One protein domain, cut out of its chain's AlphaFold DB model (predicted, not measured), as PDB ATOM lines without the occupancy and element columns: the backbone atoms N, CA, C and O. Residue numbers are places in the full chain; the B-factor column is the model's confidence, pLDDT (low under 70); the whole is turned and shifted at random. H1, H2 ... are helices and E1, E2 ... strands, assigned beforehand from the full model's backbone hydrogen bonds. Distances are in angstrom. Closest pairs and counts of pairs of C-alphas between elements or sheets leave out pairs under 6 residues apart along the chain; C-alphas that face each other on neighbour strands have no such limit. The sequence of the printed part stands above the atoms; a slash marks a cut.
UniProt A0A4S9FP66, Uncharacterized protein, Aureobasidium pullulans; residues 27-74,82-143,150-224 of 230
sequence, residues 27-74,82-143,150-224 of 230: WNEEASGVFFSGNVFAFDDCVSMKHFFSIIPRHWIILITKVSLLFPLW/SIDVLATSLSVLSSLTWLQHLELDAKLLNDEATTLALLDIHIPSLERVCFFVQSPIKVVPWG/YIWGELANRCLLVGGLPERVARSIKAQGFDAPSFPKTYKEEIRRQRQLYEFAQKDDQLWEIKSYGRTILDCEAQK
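This is residues 27 to 74, 82 to 143 and 150 to 224 of the 230 residues of an uncharacterized protein of Aureobasidium pullulans (UniProt A0A4S9FP66). A strongly twisted, curled sheet of five strands has helices over one face: H2 lies toward its E1 edge, H8 covers E4, and H4 and H6, side by side, complete an arc from H2 to H8. Long H9 packs on short H5; H1 reaches away beyond E1, while residues 181 to 186 and the tail 211 to 224, with H10, stick out. The 185 printed residues include ten named helices and five strands, along the chain H1 E1 H2 H3 E2 H4 E3 H5 H6 E4 H7 E5 H8 H9 H10. The mixed sheet runs E1 E2 E3 E4 E5, and the class is mixed, helices and strands. The whole is compact, with a radius of gyration of the C-alphas of 18.2 A and spans of 56 by 44 by 28 A.

E1 (residues 40 to 43), E2 (66 to 69), E3 (101 to 105) and E4 (128 to 134) are parallel neighbours in that order; N 43 and O 68 are 2.8 A apart, N 69 and O 103 2.8 A, and N 104 and O 130 2.8 A, within hydrogen-bond range. Edge strand E5 (158 to 161) is antiparallel to E4, with N 133 and O 159 2.8 A apart. H2 (46 to 55) and H8 (164 to 174) are on the same face, making two layers, a sheet with helices on one face. The C-alphas of Val 129 in E4 and Ala 170 in H8 are closest, 5.3 A apart. H4 (83 to 95) touches H2 at Ser 89 and Lys 50, closest C-alphas 5.1 A apart, and H6 (112 to 119) at Ala 87 and Ala 117, 5.4 A, the latter pair of helices at a shallow tilt of 8 degrees. H6 touches H8 at Leu 119 and Ser 172, closest C-alphas 5.7 A apart. H5 (106 to 110) touches residues 191 to 198 of H9 (187 to 203), closest C-alphas Asn 110 and Arg 195, 4.9 A. Residues 32 to 36 of H1 (27 to 38) touch H3 (58 to 61), closest C-alphas Phe 36 and Trp 60, 6.2 A. H7 (152 to 156) only grazes the sheet; H10 (218 to 222) touches no helix. The strand-helix-strand units, parallel neighbour strands with helices between, are E1, H2 H3, E2 and E3, H5 H6, E4, both with right-handed crossovers. Every O i to N i+4 pair is within range in H1, H2, H6, H7, H8, H9 and H10; H4 has 5 of 9, H5 0 of 1 but 2 of 2 O i to N i+3 pairs, and H3 is too short.

H1 begins at C-alpha 27 (58.357, 24.942, -24.117) and H10 ends at C-alpha 222 (56.954, -9.000, -44.099). H9 is 24.1 A long, H4 19.9 A and E4 19.2 A.

The C-alphas of Pro 184 and Lys 224 are the farthest apart, 57.7 A. Residues 75 to 81 and 144 to 149 are cut out, leaving C-alpha gaps of 19.6 A and 12.4 A. The links H8 to H9 and H9 to H10 are long. Mean pLDDT of the printed part is 73.2; 58 residues are under 70, among them 201 to 224.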
ATOM      1  N   TRP A  27      58.732  26.276 -23.646       85.69
ATOM      2  CA  TRP A  27      58.357  24.942 -24.117       85.69
ATOM      3  C   TRP A  27      56.945  24.899 -24.695       85.69
ATOM      4  O   TRP A  27      56.719  24.194 -25.671       85.69
ATOM      5  N   ASN A  28      55.996  25.649 -24.130       86.25
ATOM      6  CA  ASN A  28      54.652  25.756 -24.692       86.25
ATOM      7  C   ASN A  28      54.672  26.467 -26.055       86.25
ATOM      8  O   ASN A  28      54.051  25.981 -26.997       86.25
ATOM      9  N   GLU A  29      55.416  27.568 -26.182       89.75
ATOM     10  CA  GLU A  29      55.573  28.298 -27.445       89.75
ATOM     11  C   GLU A  29      56.260  27.425 -28.515       89.75
ATOM     12  O   GLU A  29      55.773  27.335 -29.641       89.75
ATOM     13  N   GLU A  30      57.330  26.709 -28.164       89.56
ATOM     14  CA  GLU A  30      58.034  25.788 -29.066       89.56
ATOM     15  C   GLU A  30      57.151  24.597 -29.472       89.56
ATOM     16  O   GLU A  30      57.022  24.297 -30.660       89.56
ATOM     17  N   ALA A  31      56.489  23.949 -28.508       88.94
ATOM     18  CA  ALA A  31      55.599  22.821 -28.773       88.94
ATOM     19  C   ALA A  31      54.396  23.234 -29.630       88.94
ATOM     20  O   ALA A  31      54.042  22.520 -30.566       88.94
ATOM     21  N   SER A  32      53.803  24.398 -29.357       89.81
ATOM     22  CA  SER A  32      52.723  24.960 -30.173       89.81
ATOM     23  C   SER A  32      53.211  25.265 -31.586       89.81
ATOM     24  O   SER A  32      52.549  24.899 -32.555       89.81
ATOM     25  N   GLY A  33      54.404  25.850 -31.730       90.44
ATOM     26  CA  GLY A  33      55.014  26.108 -33.033       90.44
ATOM     27  C   GLY A  33      55.166  24.838 -33.869       90.44
ATOM     28  O   GLY A  33      54.749  24.814 -35.029       90.44
ATOM     29  N   VAL A  34      55.684  23.759 -33.276       90.44
ATOM     30  CA  VAL A  34      55.795  22.447 -33.940       90.44
ATOM     31  C   VAL A  34      54.415  21.862 -34.239       90.44
ATOM     32  O   VAL A  34      54.187  21.361 -35.340       90.44
ATOM     33  N   PHE A  35      53.475  21.958 -33.296       91.56
ATOM     34  CA  PHE A  35      52.130  21.420 -33.458       91.56
ATOM     35  C   PHE A  35      51.393  22.060 -34.641       91.56
ATOM     36  O   PHE A  35      50.881  21.346 -35.500       91.56
ATOM     37  N   PHE A  36      51.369  23.389 -34.732       91.44
ATOM     38  CA  PHE A  36      50.625  24.078 -35.786       91.44
ATOM     39  C   PHE A  36      51.314  24.032 -37.153       91.44
ATOM     40  O   PHE A  36      50.622  24.004 -38.163       91.44
ATOM     41  N   SER A  37      52.648  23.978 -37.208       89.56
ATOM     42  CA  SER A  37      53.375  23.937 -38.487       89.56
ATOM     43  C   SER A  37      53.544  22.535 -39.077       89.56
ATOM     44  O   SER A  37      53.566  22.389 -40.302       89.56
ATOM     45  N   GLY A  38      53.665  21.511 -38.227       84.56
ATOM     46  CA  GLY A  38      54.008  20.150 -38.640       84.56
ATOM     47  C   GLY A  38      52.819  19.221 -38.887       84.56
ATOM     48  O   GLY A  38      52.980  18.216 -39.581       84.56
ATOM     49  N   ASN A  39      51.641  19.528 -38.337       87.88
ATOM     50  CA  ASN A  39      50.482  18.637 -38.417       87.88
ATOM     51  C   ASN A  39      49.557  18.941 -39.598       87.88
ATOM     52  O   ASN A  39      49.501  20.052 -40.123       87.88
ATOM     53  N   VAL A  40      48.797  17.914 -39.981       87.62
ATOM     54  CA  VAL A  40      47.627  18.047 -40.851       87.62
ATOM     55  C   VAL A  40      46.405  18.250 -39.967       87.62
ATOM     56  O   VAL A  40      46.115  17.415 -39.111       87.62
ATOM     57  N   PHE A  41      45.680  19.343 -40.188       90.19
ATOM     58  CA  PHE A  41      44.426  19.614 -39.493       90.19
ATOM     59  C   PHE A  41      43.271  19.083 -40.334       90.19
ATOM     60  O   PHE A  41      42.925  19.669 -41.361       90.19
ATOM     61  N   ALA A  42      42.738  17.934 -39.922       88.25
ATOM     62  CA  ALA A  42      41.646  17.252 -40.600       88.25
ATOM     63  C   ALA A  42      40.305  17.560 -39.921       88.25
ATOM     64  O   ALA A  42      40.200  17.508 -38.696       88.25
ATOM     65  N   PHE A  43      39.296  17.856 -40.731       87.06
ATOM     66  CA  PHE A  43      37.939  18.172 -40.314       87.06
ATOM     67  C   PHE A  43      36.953  17.332 -41.110       87.06
ATOM     68  O   PHE A  43      37.126  17.102 -42.309       87.06
ATOM     69  N   ASP A  44      35.907  16.898 -40.431       81.81
ATOM     70  CA  ASP A  44      34.799  16.123 -40.965       81.81
ATOM     71  C   ASP A  44      33.588  17.011 -41.296       81.81
ATOM     72  O   ASP A  44      32.720  16.598 -42.058       81.81
ATOM     73  N   ASP A  45      33.560  18.264 -40.832       82.38
ATOM     74  CA  ASP A  45      32.567  19.257 -41.229       82.38
ATOM     75  C   ASP A  45      33.100  20.709 -41.237       82.38
ATOM     76  O   ASP A  45      34.096  21.071 -40.598       82.38
ATOM     77  N   CYS A  46      32.411  21.578 -41.981       83.06
ATOM     78  CA  CYS A  46      32.787  22.984 -42.140       83.06
ATOM     79  C   CYS A  46      32.612  23.820 -40.859       83.06
ATOM     80  O   CYS A  46      33.349  24.787 -40.649       83.06
ATOM     81  N   VAL A  47      31.634  23.486 -40.014       83.94
ATOM     82  CA  VAL A  47      31.317  24.219 -38.783       83.94
ATOM     83  C   VAL A  47      32.414  23.995 -37.749       83.94
ATOM     84  O   VAL A  47      32.924  24.972 -37.197       83.94
ATOM     85  N   SER A  48      32.843  22.749 -37.546       87.25
ATOM     86  CA  SER A  48      33.963  22.389 -36.674       87.25
ATOM     87  C   SER A  48      35.259  23.045 -37.134       87.25
ATOM     88  O   SER A  48      35.969  23.640 -36.321       87.25
ATOM     89  N   MET A  49      35.523  23.048 -38.445       89.94
ATOM     90  CA  MET A  49      36.661  23.765 -39.025       89.94
ATOM     91  C   MET A  49      36.619  25.261 -38.685       89.94
ATOM     92  O   MET A  49      37.571  25.810 -38.126       89.94
ATOM     93  N   LYS A  50      35.501  25.937 -38.976       89.19
ATOM     94  CA  LYS A  50      35.332  27.364 -38.677       89.19
ATOM     95  C   LYS A  50      35.483  27.646 -37.182       89.19
ATOM     96  O   LYS A  50      36.131  28.622 -36.804       89.19
ATOM     97  N   HIS A  51      34.891  26.809 -36.332       89.81
ATOM     98  CA  HIS A  51      34.947  26.965 -34.885       89.81
ATOM     99  C   HIS A  51      36.379  26.843 -34.363       89.81
ATOM    100  O   HIS A  51      36.829  27.717 -33.619       89.81
ATOM    101  N   PHE A  52      37.126  25.840 -34.831       91.56
ATOM    102  CA  PHE A  52      38.539  25.668 -34.513       91.56
ATOM    103  C   PHE A  52      39.338  26.940 -34.825       91.56
ATOM    104  O   PHE A  52      39.947  27.533 -33.934       91.56
ATOM    105  N   PHE A  53      39.249  27.444 -36.056       90.06
ATOM    106  CA  PHE A  53      39.960  28.662 -36.455       90.06
ATOM    107  C   PHE A  53      39.445  29.941 -35.776       90.06
ATOM    108  O   PHE A  53      40.137  30.955 -35.780       90.06
ATOM    109  N   SER A  54      38.254  29.928 -35.172       89.56
ATOM    110  CA  SER A  54      37.746  31.073 -34.404       89.56
ATOM    111  C   SER A  54      38.307  31.154 -32.981       89.56
ATOM    112  O   SER A  54      38.351  32.241 -32.405       89.56
ATOM    113  N   ILE A  55      38.740  30.022 -32.414       91.00
ATOM    114  CA  ILE A  55      39.227  29.937 -31.028       91.00
ATOM    115  C   ILE A  55      40.751  30.031 -30.962       91.00
ATOM    116  O   ILE A  55      41.297  30.577 -30.001       91.00
ATOM    117  N   ILE A  56      41.455  29.494 -31.960       90.38
ATOM    118  CA  ILE A  56      42.916  29.475 -31.934       90.38
ATOM    119  C   ILE A  56      43.474  30.896 -32.150       90.38
ATOM    120  O   ILE A  56      43.035  31.618 -33.048       90.38
ATOM    121  N   PRO A  57      44.476  31.329 -31.360       89.81
ATOM    122  CA  PRO A  57      45.143  32.602 -31.586       89.81
ATOM    123  C   PRO A  57      45.694  32.725 -33.009       89.81
ATOM    124  O   PRO A  57      46.362  31.826 -33.520       89.81
ATOM    125  N   ARG A  58      45.491  33.891 -33.630       87.88
ATOM    126  CA  ARG A  58      45.858  34.130 -35.036       87.88
ATOM    127  C   ARG A  58      47.319  33.799 -35.361       87.88
ATOM    128  O   ARG A  58      47.586  33.273 -36.432       87.88
ATOM    129  N   HIS A  59      48.254  34.067 -34.447       89.69
ATOM    130  CA  HIS A  59      49.683  33.793 -34.654       89.69
ATOM    131  C   HIS A  59      50.026  32.296 -34.733       89.69
ATOM    132  O   HIS A  59      51.066  31.953 -35.279       89.69
ATOM    133  N   TRP A  60      49.158  31.416 -34.230       91.00
ATOM    134  CA  TRP A  60      49.281  29.972 -34.418       91.00
ATOM    135  C   TRP A  60      48.619  29.512 -35.710       91.00
ATOM    136  O   TRP A  60      49.188  28.707 -36.440       91.00
ATOM    137  N   ILE A  61      47.456  30.082 -36.034       89.06
ATOM    138  CA  ILE A  61      46.717  29.772 -37.262       89.06
ATOM    139  C   ILE A  61      47.573  30.006 -38.510       89.06
ATOM    140  O   ILE A  61      47.553  29.186 -39.424       89.06
ATOM    141  N   ILE A  62      48.359  31.090 -38.544       88.75
ATOM    142  CA  ILE A  62      49.217  31.388 -39.702       88.75
ATOM    143  C   ILE A  62      50.282  30.319 -39.963       88.75
ATOM    144  O   ILE A  62      50.813  30.292 -41.065       88.75
ATOM    145  N   LEU A  63      50.613  29.475 -38.978       90.81
ATOM    146  CA  LEU A  63      51.622  28.428 -39.132       90.81
ATOM    147  C   LEU A  63      51.072  27.183 -39.829       90.81
ATOM    148  O   LEU A  63      51.860  26.346 -40.256       90.81
ATOM    149  N   ILE A  64      49.749  27.046 -39.944       92.06
ATOM    150  CA  ILE A  64      49.112  25.852 -40.495       92.06
ATOM    151  C   ILE A  64      49.395  25.751 -41.992       92.06
ATOM    152  O   ILE A  64      48.982  26.597 -42.786       92.06
ATOM    153  N   THR A  65      50.081  24.673 -42.373       91.88
ATOM    154  CA  THR A  65      50.503  24.415 -43.757       91.88
ATOM    155  C   THR A  65      49.628  23.391 -44.476       91.88
ATOM    156  O   THR A  65      49.643  23.342 -45.710       91.88
ATOM    157  N   LYS A  66      48.861  22.575 -43.740       92.94
ATOM    158  CA  LYS A  66      48.061  21.476 -44.296       92.94
ATOM    159  C   LYS A  66      46.687  21.391 -43.637       92.94
ATOM    160  O   LYS A  66      46.590  21.221 -42.422       92.94
ATOM    161  N   VAL A  67      45.637  21.457 -44.452       91.50
ATOM    162  CA  VAL A  67      44.241  21.307 -44.020       91.50
ATOM    163  C   VAL A  67      43.552  20.262 -44.885       91.50
ATOM    164  O   VAL A  67      43.725  20.246 -46.104       91.50
ATOM    165  N   SER A  68      42.763  19.405 -44.246       90.00
ATOM    166  CA  SER A  68      41.944  18.392 -44.902       90.00
ATOM    167  C   SER A  68      40.499  18.538 -44.434       90.00
ATOM    168  O   SER A  68      40.244  18.567 -43.236       90.00
ATOM    169  N   LEU A  69      39.555  18.689 -45.357       88.94
ATOM    170  CA  LEU A  69      38.122  18.765 -45.077       88.94
ATOM    171  C   LEU A  69      37.426  17.636 -45.837       88.94
ATOM    172  O   LEU A  69      37.204  17.735 -47.046       88.94
ATOM    173  N   LEU A  70      37.127  16.550 -45.129       84.75
ATOM    174  CA  LEU A  70      36.692  15.272 -45.687       84.75
ATOM    175  C   LEU A  70      35.469  14.759 -44.916       84.75
ATOM    176  O   LEU A  70      35.599  14.274 -43.798       84.75
ATOM    177  N   PHE A  71      34.281  14.836 -45.525       79.25
ATOM    178  CA  PHE A  71      33.017  14.551 -44.832       79.25
ATOM    179  C   PHE A  71      32.850  13.065 -44.488       79.25
ATOM    180  O   PHE A  71      33.159  12.220 -45.334       79.25
ATOM    181  N   PRO A  72      32.319  12.720 -43.304       68.38
ATOM    182  CA  PRO A  72      32.269  11.352 -42.795       68.38
ATOM    183  C   PRO A  72      31.332  10.453 -43.613       68.38
ATOM    184  O   PRO A  72      30.430  10.920 -44.317       68.38
ATOM    185  N   LEU A  73      31.553   9.135 -43.525       59.47
ATOM    186  CA  LEU A  73      30.858   8.135 -44.344       59.47
ATOM    187  C   LEU A  73      29.427   7.828 -43.861       59.47
ATOM    188  O   LEU A  73      28.602   7.390 -44.659       59.47
ATOM    189  N   TRP A  74      29.129   8.053 -42.578       53.72
ATOM    190  CA  TRP A  74      27.840   7.725 -41.947       53.72
ATOM    191  C   TRP A  74      26.782   8.834 -42.034       53.72
ATOM    192  O   TRP A  74      25.615   8.578 -41.748       53.72
ATOM    193  N   SER A  82      23.113  25.175 -44.574       60.09
ATOM    194  CA  SER A  82      22.771  26.331 -45.396       60.09
ATOM    195  C   SER A  82      24.013  26.737 -46.184       60.09
ATOM    196  O   SER A  82      25.110  26.809 -45.629       60.09
ATOM    197  N   ILE A  83      23.839  26.968 -47.481       61.72
ATOM    198  CA  ILE A  83      24.896  27.406 -48.397       61.72
ATOM    199  C   ILE A  83      25.720  28.545 -47.777       61.72
ATOM    200  O   ILE A  83      26.949  28.535 -47.843       61.72
ATOM    201  N   ASP A  84      25.051  29.475 -47.092       63.09
ATOM    202  CA  ASP A  84      25.689  30.600 -46.411       63.09
ATOM    203  C   ASP A  84      26.634  30.136 -45.294       63.09
ATOM    204  O   ASP A  84      27.706  30.707 -45.094       63.09
ATOM    205  N   VAL A  85      26.275  29.069 -44.576       70.75
ATOM    206  CA  VAL A  85      27.101  28.462 -43.525       70.75
ATOM    207  C   VAL A  85      28.339  27.812 -44.133       70.75
ATOM    208  O   VAL A  85      29.432  28.006 -43.598       70.75
ATOM    209  N   LEU A  86      28.207  27.104 -45.259       72.44
ATOM    210  CA  LEU A  86      29.340  26.485 -45.954       72.44
ATOM    211  C   LEU A  86      30.295  27.542 -46.517       72.44
ATOM    212  O   LEU A  86      31.484  27.512 -46.204       72.44
ATOM    213  N   ALA A  87      29.780  28.526 -47.256       70.31
ATOM    214  CA  ALA A  87      30.582  29.604 -47.830       70.31
ATOM    215  C   ALA A  87      31.310  30.421 -46.746       70.31
ATOM    216  O   ALA A  87      32.521  30.632 -46.825       70.31
ATOM    217  N   THR A  88      30.602  30.808 -45.678       76.88
ATOM    218  CA  THR A  88      31.199  31.544 -44.547       76.88
ATOM    219  C   THR A  88      32.229  30.705 -43.789       76.88
ATOM    220  O   THR A  88      33.148  31.240 -43.175       76.88
ATOM    221  N   SER A  89      32.072  29.383 -43.764       80.25
ATOM    222  CA  SER A  89      33.046  28.508 -43.113       80.25
ATOM    223  C   SER A  89      34.298  28.337 -43.961       80.25
ATOM    224  O   SER A  89      35.402  28.422 -43.435       80.25
ATOM    225  N   LEU A  90      34.146  28.183 -45.277       80.69
ATOM    226  CA  LEU A  90      35.263  28.052 -46.210       80.69
ATOM    227  C   LEU A  90      36.058  29.356 -46.366       80.69
ATOM    228  O   LEU A  90      37.263  29.304 -46.608       80.69
ATOM    229  N   SER A  91      35.442  30.523 -46.143       81.19
ATOM    230  CA  SER A  91      36.151  31.808 -46.196       81.19
ATOM    231  C   SER A  91      37.316  31.890 -45.205       81.19
ATOM    232  O   SER A  91      38.241  32.670 -45.422       81.19
ATOM    233  N   VAL A  92      37.327  31.079 -44.139       84.44
ATOM    234  CA  VAL A  92      38.448  31.025 -43.189       84.44
ATOM    235  C   VAL A  92      39.752  30.577 -43.845       84.44
ATOM    236  O   VAL A  92      40.819  31.029 -43.433       84.44
ATOM    237  N   LEU A  93      39.680  29.772 -44.910       84.88
ATOM    238  CA  LEU A  93      40.852  29.298 -45.642       84.88
ATOM    239  C   LEU A  93      41.642  30.473 -46.238       84.88
ATOM    240  O   LEU A  93      42.868  30.451 -46.227       84.88
ATOM    241  N   SER A  94      40.959  31.550 -46.646       80.38
ATOM    242  CA  SER A  94      41.608  32.778 -47.140       80.38
ATOM    243  C   SER A  94      42.520  33.461 -46.107       80.38
ATOM    244  O   SER A  94      43.413  34.223 -46.471       80.38
ATOM    245  N   SER A  95      42.327  33.181 -44.812       79.81
ATOM    246  CA  SER A  95      43.148  33.736 -43.730       79.81
ATOM    247  C   SER A  95      44.429  32.939 -43.451       79.81
ATOM    248  O   SER A  95      45.297  33.419 -42.717       79.81
ATOM    249  N   LEU A  96      44.569  31.748 -44.045       84.88
ATOM    250  CA  LEU A  96      45.688  30.828 -43.837       84.88
ATOM    251  C   LEU A  96      46.830  31.144 -44.806       84.88
ATOM    252  O   LEU A  96      47.017  30.497 -45.833       84.88
ATOM    253  N   THR A  97      47.620  32.164 -44.476       81.88
ATOM    254  CA  THR A  97      48.648  32.697 -45.381       81.88
ATOM    255  C   THR A  97      49.747  31.704 -45.748       81.88
ATOM    256  O   THR A  97      50.368  31.874 -46.793       81.88
ATOM    257  N   TRP A  98      50.019  30.687 -44.926       88.19
ATOM    258  CA  TRP A  98      51.055  29.674 -45.193       88.19
ATOM    259  C   TRP A  98      50.480  28.307 -45.562       88.19
ATOM    260  O   TRP A  98      51.210  27.317 -45.576       88.19
ATOM    261  N   LEU A  99      49.186  28.239 -45.878       91.19
ATOM    262  CA  LEU A  99      48.572  26.997 -46.317       91.19
ATOM    263  C   LEU A  99      49.188  26.554 -47.649       91.19
ATOM    264  O   LEU A  99      49.031  27.217 -48.669       91.19
ATOM    265  N   GLN A 100      49.867  25.410 -47.635       91.38
ATOM    266  CA  GLN A 100      50.523  24.818 -48.802       91.38
ATOM    267  C   GLN A 100      49.706  23.666 -49.391       91.38
ATOM    268  O   GLN A 100      49.711  23.467 -50.606       91.38
ATOM    269  N   HIS A 101      49.004  22.908 -48.544       91.69
ATOM    270  CA  HIS A 101      48.241  21.732 -48.948       91.69
ATOM    271  C   HIS A 101      46.796  21.842 -48.471       91.69
ATOM    272  O   HIS A 101      46.538  22.000 -47.277       91.69
ATOM    273  N   LEU A 102      45.866  21.712 -49.411       92.00
ATOM    274  CA  LEU A 102      44.437  21.697 -49.144       92.00
ATOM    275  C   LEU A 102      43.806  20.450 -49.759       92.00
ATOM    276  O   LEU A 102      43.855  20.243 -50.973       92.00
ATOM    277  N   GLU A 103      43.197  19.632 -48.915       91.56
ATOM    278  CA  GLU A 103      42.422  18.465 -49.318       91.56
ATOM    279  C   GLU A 103      40.944  18.733 -49.047       91.56
ATOM    280  O   GLU A 103      40.571  19.160 -47.956       91.56
ATOM    281  N   LEU A 104      40.107  18.510 -50.052       90.50
ATOM    282  CA  LEU A 104      38.680  18.800 -50.017       90.50
ATOM    283  C   LEU A 104      37.883  17.578 -50.460       90.50
ATOM    284  O   LEU A 104      38.279  16.852 -51.374       90.50
ATOM    285  N   ASP A 105      36.721  17.373 -49.859       87.56
ATOM    286  CA  ASP A 105      35.772  16.379 -50.335       87.56
ATOM    287  C   ASP A 105      35.156  16.816 -51.672       87.56
ATOM    288  O   ASP A 105      34.690  17.947 -51.834       87.56
ATOM    289  N   ALA A 106      35.102  15.902 -52.639       85.06
ATOM    290  CA  ALA A 106      34.458  16.143 -53.921       85.06
ATOM    291  C   ALA A 106      32.945  16.394 -53.796       85.06
ATOM    292  O   ALA A 106      32.373  17.000 -54.701       85.06
ATOM    293  N   LYS A 107      32.302  16.009 -52.680       82.56
ATOM    294  CA  LYS A 107      30.905  16.363 -52.371       82.56
ATOM    295  C   LYS A 107      30.667  17.875 -52.407       82.56
ATOM    296  O   LYS A 107      29.589  18.289 -52.824       82.56
ATOM    297  N   LEU A 108      31.665  18.695 -52.058       83.81
ATOM    298  CA  LEU A 108      31.567  20.162 -52.136       83.81
ATOM    299  C   LEU A 108      31.274  20.657 -53.559       83.81
ATOM    300  O   LEU A 108      30.652  21.698 -53.736       83.81
ATOM    301  N   LEU A 109      31.705  19.900 -54.571       85.00
ATOM    302  CA  LEU A 109      31.531  20.237 -55.983       85.00
ATOM    303  C   LEU A 109      30.165  19.814 -56.538       85.00
ATOM    304  O   LEU A 109      29.861  20.086 -57.699       85.00
ATOM    305  N   ASN A 110      29.347  19.116 -55.743       81.56
ATOM    306  CA  ASN A 110      28.011  18.701 -56.160       81.56
ATOM    307  C   ASN A 110      27.000  19.844 -56.045       81.56
ATOM    308  O   ASN A 110      25.961  19.781 -56.707       81.56
ATOM    309  N   ASP A 111      27.274  20.858 -55.224       79.00
ATOM    310  CA  ASP A 111      26.420  22.026 -55.022       79.00
ATOM    311  C   ASP A 111      26.970  23.258 -55.750       79.00
ATOM    312  O   ASP A 111      28.157  23.570 -55.681       79.00
ATOM    313  N   GLU A 112      26.092  23.979 -56.447       78.94
ATOM    314  CA  GLU A 112      26.503  25.117 -57.270       78.94
ATOM    315  C   GLU A 112      27.081  26.248 -56.432       78.94
ATOM    316  O   GLU A 112      28.143  26.773 -56.758       78.94
ATOM    317  N   ALA A 113      26.407  26.606 -55.346       78.12
ATOM    318  CA  ALA A 113      26.808  27.750 -54.552       78.12
ATOM    319  C   ALA A 113      28.092  27.474 -53.764       78.12
ATOM    320  O   ALA A 113      28.962  28.338 -53.684       78.12
ATOM    321  N   THR A 114      28.262  26.250 -53.268       80.19
ATOM    322  CA  THR A 114      29.506  25.796 -52.634       80.19
ATOM    323  C   THR A 114      30.669  25.812 -53.624       80.19
ATOM    324  O   THR A 114      31.762  26.273 -53.296       80.19
ATOM    325  N   THR A 115      30.435  25.377 -54.864       84.19
ATOM    326  CA  THR A 115      31.469  25.411 -55.903       84.19
ATOM    327  C   THR A 115      31.835  26.857 -56.268       84.19
ATOM    328  O   THR A 115      33.019  27.152 -56.428       84.19
ATOM    329  N   LEU A 116      30.861  27.776 -56.347       80.94
ATOM    330  CA  LEU A 116      31.122  29.208 -56.563       80.94
ATOM    331  C   LEU A 116      31.922  29.812 -55.404       80.94
ATOM    332  O   LEU A 116      32.926  30.473 -55.642       80.94
ATOM    333  N   ALA A 117      31.546  29.514 -54.158       80.19
ATOM    334  CA  ALA A 117      32.276  29.978 -52.983       80.19
ATOM    335  C   ALA A 117      33.734  29.492 -52.981       80.19
ATOM    336  O   ALA A 117      34.631  30.242 -52.613       80.19
ATOM    337  N   LEU A 118      33.990  28.257 -53.428       85.31
ATOM    338  CA  LEU A 118      35.351  27.746 -53.601       85.31
ATOM    339  C   LEU A 118      36.123  28.490 -54.697       85.31
ATOM    340  O   LEU A 118      37.318  28.708 -54.536       85.31
ATOM    341  N   LEU A 119      35.473  28.887 -55.794       83.56
ATOM    342  CA  LEU A 119      36.118  29.680 -56.849       83.56
ATOM    343  C   LEU A 119      36.513  31.084 -56.376       83.56
ATOM    344  O   LEU A 119      37.498  31.625 -56.872       83.56
ATOM    345  N   ASP A 120      35.779  31.643 -55.412       79.75
ATOM    346  CA  ASP A 120      36.063  32.954 -54.822       79.75
ATOM    347  C   ASP A 120      37.207  32.922 -53.790       79.75
ATOM    348  O   ASP A 120      37.723  33.970 -53.384       79.75
ATOM    349  N   ILE A 121      37.651  31.737 -53.362       82.56
ATOM    350  CA  ILE A 121      38.791  31.595 -52.450       82.56
ATOM    351  C   ILE A 121      40.087  31.715 -53.239       82.56
ATOM    352  O   ILE A 121      40.273  31.051 -54.247       82.56
ATOM    353  N   HIS A 122      41.010  32.529 -52.731       83.06
ATOM    354  CA  HIS A 122      42.299  32.775 -53.365       83.06
ATOM    355  C   HIS A 122      43.408  32.663 -52.323       83.06
ATOM    356  O   HIS A 122      43.531  33.521 -51.446       83.06
ATOM    357  N   ILE A 123      44.217  31.608 -52.411       84.94
ATOM    358  CA  ILE A 123      45.302  31.341 -51.462       84.94
ATOM    359  C   ILE A 123      46.580  31.090 -52.272       84.94
ATOM    360  O   ILE A 123      46.846  29.960 -52.689       84.94
ATOM    361  N   PRO A 124      47.383  32.139 -52.528       76.31
ATOM    362  CA  PRO A 124      48.526  32.059 -53.440       76.31
ATOM    363  C   PRO A 124      49.669  31.177 -52.920       76.31
ATOM    364  O   PRO A 124      50.526  30.769 -53.698       76.31
ATOM    365  N   SER A 125      49.700  30.881 -51.619       84.12
ATOM    366  CA  SER A 125      50.687  29.990 -50.999       84.12
ATOM    367  C   SER A 125      50.420  28.502 -51.238       84.12
ATOM    368  O   SER A 125      51.288  27.685 -50.931       84.12
ATOM    369  N   LEU A 126      49.266  28.136 -51.810       87.88
ATOM    370  CA  LEU A 126      48.919  26.742 -52.059       87.88
ATOM    371  C   LEU A 126      49.791  26.121 -53.149       87.88
ATOM    372  O   LEU A 126      49.693  26.435 -54.336       87.88
ATOM    373  N   GLU A 127      50.567  25.123 -52.755       87.88
ATOM    374  CA  GLU A 127      51.304  24.255 -53.665       87.88
ATOM    375  C   GLU A 127      50.372  23.195 -54.259       87.88
ATOM    376  O   GLU A 127      50.409  22.922 -55.466       87.88
ATOM    377  N   ARG A 128      49.474  22.643 -53.436       86.62
ATOM    378  CA  ARG A 128      48.612  21.520 -53.804       86.62
ATOM    379  C   ARG A 128      47.181  21.705 -53.306       86.62
ATOM    380  O   ARG A 128      46.947  21.908 -52.120       86.62
ATOM    381  N   VAL A 129      46.232  21.545 -54.226       89.12
ATOM    382  CA  VAL A 129      44.798  21.432 -53.928       89.12
ATOM    383  C   VAL A 129      44.302  20.118 -54.507       89.12
ATOM    384  O   VAL A 129      44.583  19.806 -55.665       89.12
ATOM    385  N   CYS A 130      43.624  19.319 -53.695       87.19
ATOM    386  CA  CYS A 130      43.160  17.988 -54.058       87.19
ATOM    387  C   CYS A 130      41.694  17.817 -53.698       87.19
ATOM    388  O   CYS A 130      41.273  18.203 -52.612       87.19
ATOM    389  N   PHE A 131      40.945  17.194 -54.603       86.50
ATOM    390  CA  PHE A 131      39.573  16.785 -54.353       86.50
ATOM    391  C   PHE A 131      39.509  15.272 -54.267       86.50
ATOM    392  O   PHE A 131      39.955  14.578 -55.182       86.50
ATOM    393  N   PHE A 132      38.944  14.764 -53.184       83.50
ATOM    394  CA  PHE A 132      38.843  13.338 -52.931       83.50
ATOM    395  C   PHE A 132      37.407  12.865 -53.079       83.50
ATOM    396  O   PHE A 132      36.488  13.434 -52.495       83.50
ATOM    397  N   VAL A 133      37.221  11.796 -53.846       77.81
ATOM    398  CA  VAL A 133      35.973  11.039 -53.882       77.81
ATOM    399  C   VAL A 133      36.077   9.862 -52.924       77.81
ATOM    400  O   VAL A 133      37.128   9.234 -52.788       77.81
ATOM    401  N   GLN A 134      34.972   9.566 -52.257       73.62
ATOM    402  CA  GLN A 134      34.828   8.361 -51.455       73.62
ATOM    403  C   GLN A 134      34.905   7.125 -52.365       73.62
ATOM    404  O   GLN A 134      34.198   7.062 -53.371       73.62
ATOM    405  N   SER A 135      35.738   6.143 -52.019       63.53
ATOM    406  CA  SER A 135      35.668   4.816 -52.627       63.53
ATOM    407  C   SER A 135      34.528   4.029 -51.964       63.53
ATOM    408  O   SER A 135      34.450   4.001 -50.733       63.53
ATOM    409  N   PRO A 136      33.640   3.374 -52.727       55.22
ATOM    410  CA  PRO A 136      32.590   2.519 -52.189       55.22
ATOM    411  C   PRO A 136      33.120   1.160 -51.707       55.22
ATOM    412  O   PRO A 136      32.321   0.334 -51.266       55.22
ATOM    413  N   ILE A 137      34.439   0.901 -51.742       53.59
ATOM    414  CA  ILE A 137      35.027  -0.315 -51.163       53.59
ATOM    415  C   ILE A 137      34.812  -0.293 -49.642       53.59
ATOM    416  O   ILE A 137      35.597   0.250 -48.870       53.59
ATOM    417  N   LYS A 138      33.719  -0.932 -49.215       50.41
ATOM    418  CA  LYS A 138      33.286  -1.109 -47.818       50.41
ATOM    419  C   LYS A 138      34.154  -2.081 -47.015       50.41
ATOM    420  O   LYS A 138      33.874  -2.319 -45.844       50.41
ATOM    421  N   VAL A 139      35.180  -2.677 -47.623       44.53
ATOM    422  CA  VAL A 139      36.025  -3.667 -46.948       44.53
ATOM    423  C   VAL A 139      37.117  -2.942 -46.173       44.53
ATOM    424  O   VAL A 139      38.262  -2.855 -46.603       44.53
ATOM    425  N   VAL A 140      36.759  -2.436 -44.999       45.88
ATOM    426  CA  VAL A 140      37.737  -2.336 -43.917       45.88
ATOM    427  C   VAL A 140      37.877  -3.765 -43.391       45.88
ATOM    428  O   VAL A 140      36.881  -4.296 -42.893       45.88
ATOM    429  N   PRO A 141      39.027  -4.450 -43.540       43.44
ATOM    430  CA  PRO A 141      39.217  -5.739 -42.897       43.44
ATOM    431  C   PRO A 141      39.089  -5.530 -41.387       43.44
ATOM    432  O   PRO A 141      39.987  -5.021 -40.720       43.44
ATOM    433  N   TRP A 142      37.918  -5.880 -40.864       35.59
ATOM    434  CA  TRP A 142      37.642  -5.974 -39.443       35.59
ATOM    435  C   TRP A 142      38.433  -7.173 -38.919       35.59
ATOM    436  O   TRP A 142      37.990  -8.315 -38.997       35.59
ATOM    437  N   GLY A 143      39.662  -6.925 -38.475       40.47
ATOM    438  CA  GLY A 143      40.447  -7.881 -37.706       40.47
ATOM    439  C   GLY A 143      40.242  -7.631 -36.216       40.47
ATOM    440  O   GLY A 143      40.291  -6.480 -35.774       40.47
ATOM    441  N   TYR A 150      40.517   4.201 -34.911       43.22
ATOM    442  CA  TYR A 150      41.141   4.425 -36.220       43.22
ATOM    443  C   TYR A 150      40.209   5.156 -37.205       43.22
ATOM    444  O   TYR A 150      39.855   4.640 -38.262       43.22
ATOM    445  N   ILE A 151      39.860   6.403 -36.866       44.38
ATOM    446  CA  ILE A 151      39.100   7.363 -37.703       44.38
ATOM    447  C   ILE A 151      39.764   7.533 -39.096       44.38
ATOM    448  O   ILE A 151      39.123   7.848 -40.094       44.38
ATOM    449  N   TRP A 152      41.064   7.236 -39.189       48.25
ATOM    450  CA  TRP A 152      41.878   7.295 -40.403       48.25
ATOM    451  C   TRP A 152      41.602   6.189 -41.431       48.25
ATOM    452  O   TRP A 152      41.929   6.366 -42.603       48.25
ATOM    453  N   GLY A 153      41.001   5.060 -41.036       51.16
ATOM    454  CA  GLY A 153      40.723   3.945 -41.954       51.16
ATOM    455  C   GLY A 153      39.713   4.315 -43.042       51.16
ATOM    456  O   GLY A 153      39.821   3.872 -44.182       51.16
ATOM    457  N   GLU A 154      38.778   5.203 -42.712       53.50
ATOM    458  CA  GLU A 154      37.758   5.707 -43.632       53.50
ATOM    459  C   GLU A 154      38.300   6.772 -44.589       53.50
ATOM    460  O   GLU A 154      37.906   6.837 -45.754       53.50
ATOM    461  N   LEU A 155      39.244   7.591 -44.117       55.19
ATOM    462  CA  LEU A 155      39.953   8.562 -44.951       55.19
ATOM    463  C   LEU A 155      40.904   7.874 -45.941       55.19
ATOM    464  O   LEU A 155      41.105   8.385 -47.040       55.19
ATOM    465  N   ALA A 156      41.440   6.700 -45.586       56.88
ATOM    466  CA  ALA A 156      42.312   5.901 -46.449       56.88
ATOM    467  C   ALA A 156      41.585   5.319 -47.678       56.88
ATOM    468  O   ALA A 156      42.205   5.133 -48.723       56.88
ATOM    469  N   ASN A 157      40.268   5.100 -47.595       66.81
ATOM    470  CA  ASN A 157      39.437   4.599 -48.698       66.81
ATOM    471  C   ASN A 157      38.929   5.731 -49.603       66.81
ATOM    472  O   ASN A 157      37.765   5.770 -50.011       66.81
ATOM    473  N   ARG A 158      39.799   6.690 -49.917       71.75
ATOM    474  CA  ARG A 158      39.476   7.834 -50.770       71.75
ATOM    475  C   ARG A 158      40.404   7.895 -51.961       71.75
ATOM    476  O   ARG A 158      41.585   7.570 -51.883       71.75
ATOM    477  N   CYS A 159      39.861   8.350 -53.078       73.06
ATOM    478  CA  CYS A 159      40.602   8.457 -54.320       73.06
ATOM    479  C   CYS A 159      40.655   9.901 -54.782       73.06
ATOM    480  O   CYS A 159      39.670  10.635 -54.723       73.06
ATOM    481  N   LEU A 160      41.832  10.306 -55.247       76.94
ATOM    482  CA  LEU A 160      42.038  11.621 -55.824       76.94
ATOM    483  C   LEU A 160      41.282  11.721 -57.152       76.94
ATOM    484  O   LEU A 160      41.512  10.923 -58.061       76.94
ATOM    485  N   LEU A 161      40.428  12.732 -57.281       76.31
ATOM    486  CA  LEU A 161      39.866  13.118 -58.565       76.31
ATOM    487  C   LEU A 161      40.881  13.952 -59.344       76.31
ATOM    488  O   LEU A 161      41.410  14.946 -58.846       76.31
ATOM    489  N   VAL A 162      41.123  13.549 -60.589       72.38
ATOM    490  CA  VAL A 162      42.044  14.219 -61.511       72.38
ATOM    491  C   VAL A 162      41.263  14.663 -62.746       72.38
ATOM    492  O   VAL A 162      40.442  13.906 -63.266       72.38
ATOM    493  N   GLY A 163      41.522  15.877 -63.235       71.12
ATOM    494  CA  GLY A 163      40.828  16.435 -64.398       71.12
ATOM    495  C   GLY A 163      39.507  17.139 -64.077       71.12
ATOM    496  O   GLY A 163      39.102  17.275 -62.924       71.12
ATOM    497  N   GLY A 164      38.830  17.599 -65.134       80.62
ATOM    498  CA  GLY A 164      37.446  18.096 -65.083       80.62
ATOM    499  C   GLY A 164      37.223  19.336 -64.206       80.62
ATOM    500  O   GLY A 164      38.083  20.214 -64.109       80.62
ATOM    501  N   LEU A 165      36.036  19.412 -63.595       81.81
ATOM    502  CA  LEU A 165      35.656  20.453 -62.636       81.81
ATOM    503  C   LEU A 165      36.579  20.524 -61.405       81.81
ATOM    504  O   LEU A 165      37.009  21.636 -61.091       81.81
ATOM    505  N   PRO A 166      36.947  19.404 -60.742       84.19
ATOM    506  CA  PRO A 166      37.825  19.453 -59.574       84.19
ATOM    507  C   PRO A 166      39.164  20.140 -59.849       84.19
ATOM    508  O   PRO A 166      39.591  21.007 -59.089       84.19
ATOM    509  N   GLU A 167      39.813  19.816 -60.970       82.00
ATOM    510  CA  GLU A 167      41.097  20.428 -61.318       82.00
ATOM    511  C   GLU A 167      40.954  21.921 -61.654       82.00
ATOM    512  O   GLU A 167      41.823  22.725 -61.317       82.00
ATOM    513  N   ARG A 168      39.847  22.321 -62.289       82.81
ATOM    514  CA  ARG A 168      39.569  23.735 -62.588       82.81
ATOM    515  C   ARG A 168      39.381  24.550 -61.317       82.81
ATOM    516  O   ARG A 168      39.989  25.609 -61.194       82.81
ATOM    517  N   VAL A 169      38.588  24.045 -60.373       86.31
ATOM    518  CA  VAL A 169      38.386  24.698 -59.072       86.31
ATOM    519  C   VAL A 169      39.708  24.747 -58.307       86.31
ATOM    520  O   VAL A 169      40.101  25.815 -57.853       86.31
ATOM    521  N   ALA A 170      40.463  23.645 -58.268       87.00
ATOM    522  CA  ALA A 170      41.788  23.594 -57.647       87.00
ATOM    523  C   ALA A 170      42.754  24.648 -58.212       87.00
ATOM    524  O   ALA A 170      43.482  25.294 -57.459       87.00
ATOM    525  N   ARG A 171      42.756  24.853 -59.535       84.06
ATOM    526  CA  ARG A 171      43.556  25.907 -60.175       84.06
ATOM    527  C   ARG A 171      43.064  27.311 -59.824       84.06
ATOM    528  O   ARG A 171      43.908  28.171 -59.594       84.06
ATOM    529  N   SER A 172      41.748  27.525 -59.760       84.75
ATOM    530  CA  SER A 172      41.161  28.811 -59.356       84.75
ATOM    531  C   SER A 172      41.598  29.197 -57.948       84.75
ATOM    532  O   SER A 172      42.097  30.296 -57.753       84.75
ATOM    533  N   ILE A 173      41.535  28.254 -57.000       87.00
ATOM    534  CA  ILE A 173      41.923  28.501 -55.604       87.00
ATOM    535  C   ILE A 173      43.388  28.958 -55.490       87.00
ATOM    536  O   ILE A 173      43.730  29.804 -54.659       87.00
ATOM    537  N   LYS A 174      44.268  28.405 -56.334       84.69
ATOM    538  CA  LYS A 174      45.706  28.710 -56.341       84.69
ATOM    539  C   LYS A 174      46.059  30.045 -57.003       84.69
ATOM    540  O   LYS A 174      47.080  30.637 -56.661       84.69
ATOM    541  N   ALA A 175      45.300  30.484 -58.003       73.88
ATOM    542  CA  ALA A 175      45.694  31.594 -58.865       73.88
ATOM    543  C   ALA A 175      45.049  32.911 -58.421       73.88
ATOM    544  O   ALA A 175      43.833  33.001 -58.358       73.88
ATOM    545  N   GLN A 176      45.836  33.970 -58.192       58.12
ATOM    546  CA  GLN A 176      45.290  35.331 -58.103       58.12
ATOM    547  C   GLN A 176      44.856  35.800 -59.495       58.12
ATOM    548  O   GLN A 176      45.705  35.987 -60.363       58.12
ATOM    549  N   GLY A 177      43.555  36.021 -59.694       52.03
ATOM    550  CA  GLY A 177      43.051  36.860 -60.783       52.03
ATOM    551  C   GLY A 177      43.494  36.460 -62.193       52.03
ATOM    552  O   GLY A 177      43.931  37.320 -62.953       52.03
ATOM    553  N   PHE A 178      43.363  35.187 -62.573       44.06
ATOM    554  CA  PHE A 178      43.209  34.906 -64.002       44.06
ATOM    555  C   PHE A 178      41.827  35.385 -64.422       44.06
ATOM    556  O   PHE A 178      40.866  35.115 -63.701       44.06
ATOM    557  N   ASP A 179      41.742  36.070 -65.570       46.66
ATOM    558  CA  ASP A 179      40.489  36.310 -66.283       46.66
ATOM    559  C   ASP A 179      39.654  35.043 -66.158       46.66
ATOM    560  O   ASP A 179      40.034  34.008 -66.718       46.66
ATOM    561  N   ALA A 180      38.595  35.098 -65.338       44.41
ATOM    562  CA  ALA A 180      37.697  33.975 -65.148       44.41
ATOM    563  C   ALA A 180      37.384  33.493 -66.561       44.41
ATOM    564  O   ALA A 180      36.873  34.305 -67.344       44.41
ATOM    565  N   PRO A 181      37.793  32.270 -66.959       44.75
ATOM    566  CA  PRO A 181      37.647  31.878 -68.344       44.75
ATOM    567  C   PRO A 181      36.176  32.086 -68.669       44.75
ATOM    568  O   PRO A 181      35.309  31.653 -67.913       44.75
ATOM    569  N   SER A 182      35.908  32.899 -69.690       44.56
ATOM    570  CA  SER A 182      34.570  33.388 -69.994       44.56
ATOM    571  C   SER A 182      33.612  32.199 -70.090       44.56
ATOM    572  O   SER A 182      33.624  31.476 -71.088       44.56
ATOM    573  N   PHE A 183      32.798  31.967 -69.063       55.16
ATOM    574  CA  PHE A 183      31.878  30.831 -69.017       55.16
ATOM    575  C   PHE A 183      30.484  31.304 -68.609       55.16
ATOM    576  O   PHE A 183      30.087  31.152 -67.457       55.16
ATOM    577  N   PRO A 184      29.691  31.857 -69.544       49.44
ATOM    578  CA  PRO A 184      28.396  32.427 -69.184       49.44
ATOM    579  C   PRO A 184      27.249  31.400 -69.142       49.44
ATOM    580  O   PRO A 184      26.149  31.757 -68.735       49.44
ATOM    581  N   LYS A 185      27.441  30.150 -69.608       50.31
ATOM    582  CA  LYS A 185      26.325  29.192 -69.811       50.31
ATOM    583  C   LYS A 185      26.525  27.757 -69.292       50.31
ATOM    584  O   LYS A 185      25.540  27.043 -69.171       50.31
ATOM    585  N   THR A 186      27.736  27.337 -68.925       60.44
ATOM    586  CA  THR A 186      28.085  25.902 -68.784       60.44
ATOM    587  C   THR A 186      28.468  25.438 -67.374       60.44
ATOM    588  O   THR A 186      28.697  24.250 -67.173       60.44
ATOM    589  N   TYR A 187      28.517  26.326 -66.373       70.38
ATOM    590  CA  TYR A 187      28.935  25.940 -65.015       70.38
ATOM    591  C   TYR A 187      27.933  24.994 -64.338       70.38
ATOM    592  O   TYR A 187      28.306  23.945 -63.821       70.38
ATOM    593  N   LYS A 188      26.637  25.304 -64.456       75.06
ATOM    594  CA  LYS A 188      25.549  24.441 -63.974       75.06
ATOM    595  C   LYS A 188      25.562  23.060 -64.625       75.06
ATOM    596  O   LYS A 188      25.221  22.076 -63.981       75.06
ATOM    597  N   GLU A 189      25.905  22.983 -65.907       78.31
ATOM    598  CA  GLU A 189      25.978  21.713 -66.637       78.31
ATOM    599  C   GLU A 189      27.183  20.885 -66.198       78.31
ATOM    600  O   GLU A 189      27.044  19.688 -65.971       78.31
ATOM    601  N   GLU A 190      28.336  21.522 -65.995       76.25
ATOM    602  CA  GLU A 190      29.536  20.846 -65.511       76.25
ATOM    603  C   GLU A 190      29.379  20.374 -64.057       76.25
ATOM    604  O   GLU A 190      29.764  19.251 -63.747       76.25
ATOM    605  N   ILE A 191      28.735  21.155 -63.180       78.12
ATOM    606  CA  ILE A 191      28.373  20.702 -61.823       78.12
ATOM    607  C   ILE A 191      27.399  19.531 -61.882       78.12
ATOM    608  O   ILE A 191      27.584  18.540 -61.181       78.12
ATOM    609  N   ARG A 192      26.364  19.598 -62.731       78.38
ATOM    610  CA  ARG A 192      25.435  18.472 -62.913       78.38
ATOM    611  C   ARG A 192      26.165  17.227 -63.401       78.38
ATOM    612  O   ARG A 192      25.904  16.144 -62.888       78.38
ATOM    613  N   ARG A 193      27.091  17.377 -64.348       77.69
ATOM    614  CA  ARG A 193      27.929  16.285 -64.845       77.69
ATOM    615  C   ARG A 193      28.834  15.736 -63.745       77.69
ATOM    616  O   ARG A 193      28.912  14.525 -63.596       77.69
ATOM    617  N   GLN A 194      29.470  16.597 -62.955       77.62
ATOM    618  CA  GLN A 194      30.293  16.191 -61.816       77.62
ATOM    619  C   GLN A 194      29.463  15.435 -60.780       77.62
ATOM    620  O   GLN A 194      29.889  14.379 -60.327       77.62
ATOM    621  N   ARG A 195      28.258  15.917 -60.462       78.25
ATOM    622  CA  ARG A 195      27.320  15.238 -59.566       78.25
ATOM    623  C   ARG A 195      26.944  13.857 -60.101       78.25
ATOM    624  O   ARG A 195      27.014  12.884 -59.364       78.25
ATOM    625  N   GLN A 196      26.625  13.749 -61.392       75.38
ATOM    626  CA  GLN A 196      26.342  12.465 -62.041       75.38
ATOM    627  C   GLN A 196      27.546  11.517 -62.006       75.38
ATOM    628  O   GLN A 196      27.374  10.337 -61.727       75.38
ATOM    629  N   LEU A 197      28.759  12.019 -62.258       72.62
ATOM    630  CA  LEU A 197      29.995  11.234 -62.174       72.62
ATOM    631  C   LEU A 197      30.282  10.784 -60.741       72.62
ATOM    632  O   LEU A 197      30.691   9.647 -60.536       72.62
ATOM    633  N   TYR A 198      30.038  11.653 -59.759       73.12
ATOM    634  CA  TYR A 198      30.156  11.333 -58.344       73.12
ATOM    635  C   TYR A 198      29.170  10.223 -57.966       73.12
ATOM    636  O   TYR A 198      29.579   9.195 -57.439       73.12
ATOM    637  N   GLU A 199      27.885  10.383 -58.293       74.12
ATOM    638  CA  GLU A 199      26.852   9.373 -58.040       74.12
ATOM    639  C   GLU A 199      27.134   8.051 -58.758       74.12
ATOM    640  O   GLU A 199      26.904   6.988 -58.187       74.12
ATOM    641  N   PHE A 200      27.633   8.103 -59.995       70.38
ATOM    642  CA  PHE A 200      28.038   6.923 -60.752       70.38
ATOM    643  C   PHE A 200      29.210   6.209 -60.071       70.38
ATOM    644  O   PHE A 200      29.115   5.018 -59.794       70.38
ATOM    645  N   ALA A 201      30.265   6.943 -59.703       67.62
ATOM    646  CA  ALA A 201      31.419   6.394 -58.995       67.62
ATOM    647  C   ALA A 201      31.059   5.804 -57.621       67.62
ATOM    648  O   ALA A 201      31.715   4.863 -57.186       67.62
ATOM    649  N   GLN A 202      30.024   6.323 -56.947       68.81
ATOM    650  CA  GLN A 202      29.511   5.753 -55.694       68.81
ATOM    651  C   GLN A 202      28.691   4.468 -55.889       68.81
ATOM    652  O   GLN A 202      28.569   3.690 -54.947       68.81
ATOM    653  N   LYS A 203      28.078   4.261 -57.063       67.81
ATOM    654  CA  LYS A 203      27.154   3.142 -57.341       67.81
ATOM    655  C   LYS A 203      27.794   1.979 -58.095       67.81
ATOM    656  O   LYS A 203      27.219   0.896 -58.128       67.81
ATOM    657  N   ASP A 204      28.917   2.216 -58.757       62.56
ATOM    658  CA  ASP A 204      29.568   1.229 -59.608       62.56
ATOM    659  C   ASP A 204      30.594   0.414 -58.811       62.56
ATOM    660  O   ASP A 204      31.766   0.767 -58.749       62.56
ATOM    661  N   ASP A 205      30.158  -0.695 -58.214       56.72
ATOM    662  CA  ASP A 205      31.043  -1.627 -57.501       56.72
ATOM    663  C   ASP A 205      32.123  -2.249 -58.422       56.72
ATOM    664  O   ASP A 205      33.173  -2.670 -57.934       56.72
ATOM    665  N   GLN A 206      31.911  -2.269 -59.750       52.78
ATOM    666  CA  GLN A 206      32.845  -2.828 -60.741       52.78
ATOM    667  C   GLN A 206      33.980  -1.862 -61.099       52.78
ATOM    668  O   GLN A 206      35.101  -2.305 -61.348       52.78
ATOM    669  N   LEU A 207      33.742  -0.545 -61.058       54.06
ATOM    670  CA  LEU A 207      34.797   0.482 -61.153       54.06
ATOM    671  C   LEU A 207      35.889   0.289 -60.088       54.06
ATOM    672  O   LEU A 207      37.039   0.688 -60.289       54.06
ATOM    673  N   TRP A 208      35.522  -0.339 -58.972       54.19
ATOM    674  CA  TRP A 208      36.358  -0.564 -57.800       54.19
ATOM    675  C   TRP A 208      36.714  -2.037 -57.580       54.19
ATOM    676  O   TRP A 208      37.319  -2.365 -56.554       54.19
ATOM    677  N   GLU A 209      36.387  -2.924 -58.532       50.44
ATOM    678  CA  GLU A 209      36.804  -4.322 -58.474       50.44
ATOM    679  C   GLU A 209      38.330  -4.392 -58.350       50.44
ATOM    680  O   GLU A 209      39.108  -3.894 -59.170       50.44
ATOM    681  N   ILE A 210      38.741  -4.988 -57.237       45.75
ATOM    682  CA  ILE A 210      40.079  -4.951 -56.671       45.75
ATOM    683  C   ILE A 210      41.085  -5.553 -57.663       45.75
ATOM    684  O   ILE A 210      41.398  -6.742 -57.622       45.75
ATOM    685  N   LYS A 211      41.728  -4.716 -58.482       42.09
ATOM    686  CA  LYS A 211      43.121  -4.971 -58.872       42.09
ATOM    687  C   LYS A 211      44.020  -4.579 -57.704       42.09
ATOM    688  O   LYS A 211      44.634  -3.522 -57.683       42.09
ATOM    689  N   SER A 212      44.021  -5.462 -56.705       42.88
ATOM    690  CA  SER A 212      45.086  -5.675 -55.723       42.88
ATOM    691  C   SER A 212      45.791  -4.416 -55.189       42.88
ATOM    692  O   SER A 212      46.998  -4.275 -55.365       42.88
ATOM    693  N   TYR A 213      45.084  -3.545 -54.468       39.19
ATOM    694  CA  TYR A 213      45.742  -2.544 -53.605       39.19
ATOM    695  C   TYR A 213      46.198  -3.123 -52.250       39.19
ATOM    696  O   TYR A 213      46.852  -2.441 -51.469       39.19
ATOM    697  N   GLY A 214      45.912  -4.404 -51.983       37.97
ATOM    698  CA  GLY A 214      46.347  -5.113 -50.774       37.97
ATOM    699  C   GLY A 214      47.718  -5.795 -50.858       37.97
ATOM    700  O   GLY A 214      48.144  -6.384 -49.872       37.97
ATOM    701  N   ARG A 215      48.418  -5.753 -52.006       34.84
ATOM    702  CA  ARG A 215      49.703  -6.467 -52.177       34.84
ATOM    703  C   ARG A 215      50.952  -5.651 -51.843       34.84
ATOM    704  O   ARG A 215      52.032  -6.210 -51.840       34.84
ATOM    705  N   THR A 216      50.845  -4.353 -51.567       39.00
ATOM    706  CA  THR A 216      52.044  -3.494 -51.472       39.00
ATOM    707  C   THR A 216      52.357  -2.963 -50.079       39.00
ATOM    708  O   THR A 216      53.447  -2.443 -49.893       39.00
ATOM    709  N   ILE A 217      51.463  -3.099 -49.093       37.62
ATOM    710  CA  ILE A 217      51.744  -2.629 -47.720       37.62
ATOM    711  C   ILE A 217      52.122  -3.797 -46.795       37.62
ATOM    712  O   ILE A 217      53.090  -3.681 -46.051       37.62
ATOM    713  N   LEU A 218      51.470  -4.961 -46.920       36.41
ATOM    714  CA  LEU A 218      51.819  -6.149 -46.125       36.41
ATOM    715  C   LEU A 218      53.114  -6.841 -46.599       36.41
ATOM    716  O   LEU A 218      53.882  -7.320 -45.767       36.41
ATOM    717  N   ASP A 219      53.427  -6.814 -47.899       35.22
ATOM    718  CA  ASP A 219      54.684  -7.387 -48.421       35.22
ATOM    719  C   ASP A 219      55.919  -6.533 -48.049       35.22
ATOM    720  O   ASP A 219      57.037  -7.046 -47.986       35.22
ATOM    721  N   CYS A 220      55.736  -5.241 -47.742       35.53
ATOM    722  CA  CYS A 220      56.816  -4.357 -47.287       35.53
ATOM    723  C   CYS A 220      57.135  -4.500 -45.788       35.53
ATOM    724  O   CYS A 220      58.266  -4.220 -45.384       35.53
ATOM    725  N   GLU A 221      56.176  -4.941 -44.970       39.38
ATOM    726  CA  GLU A 221      56.397  -5.224 -43.545       39.38
ATOM    727  C   GLU A 221      56.877  -6.664 -43.309       39.38
ATOM    728  O   GLU A 221      57.725  -6.889 -42.441       39.38
ATOM    729  N   ALA A 222      56.462  -7.621 -44.147       40.03
ATOM    730  CA  ALA A 222      56.954  -9.000 -44.099       40.03
ATOM    731  C   ALA A 222      58.428  -9.151 -44.535       40.03
ATOM    732  O   ALA A 222      59.083 -10.111 -44.148       40.03
ATOM    733  N   GLN A 223      58.995  -8.197 -45.286       41.25
ATOM    734  CA  GLN A 223      60.411  -8.227 -45.694       41.25
ATOM    735  C   GLN A 223      61.382  -7.551 -44.709       41.25
ATOM    736  O   GLN A 223      62.580  -7.486 -44.985       41.25
ATOM    737  N   LYS A 224      60.912  -7.040 -43.563       46.56
ATOM    738  CA  LYS A 224      61.770  -6.355 -42.573       46.56
ATOM    739  C   LYS A 224      61.992  -7.113 -41.265       46.56
ATOM    740  O   LYS A 224      62.597  -6.551 -40.357       46.56
TER     741      LYS A 224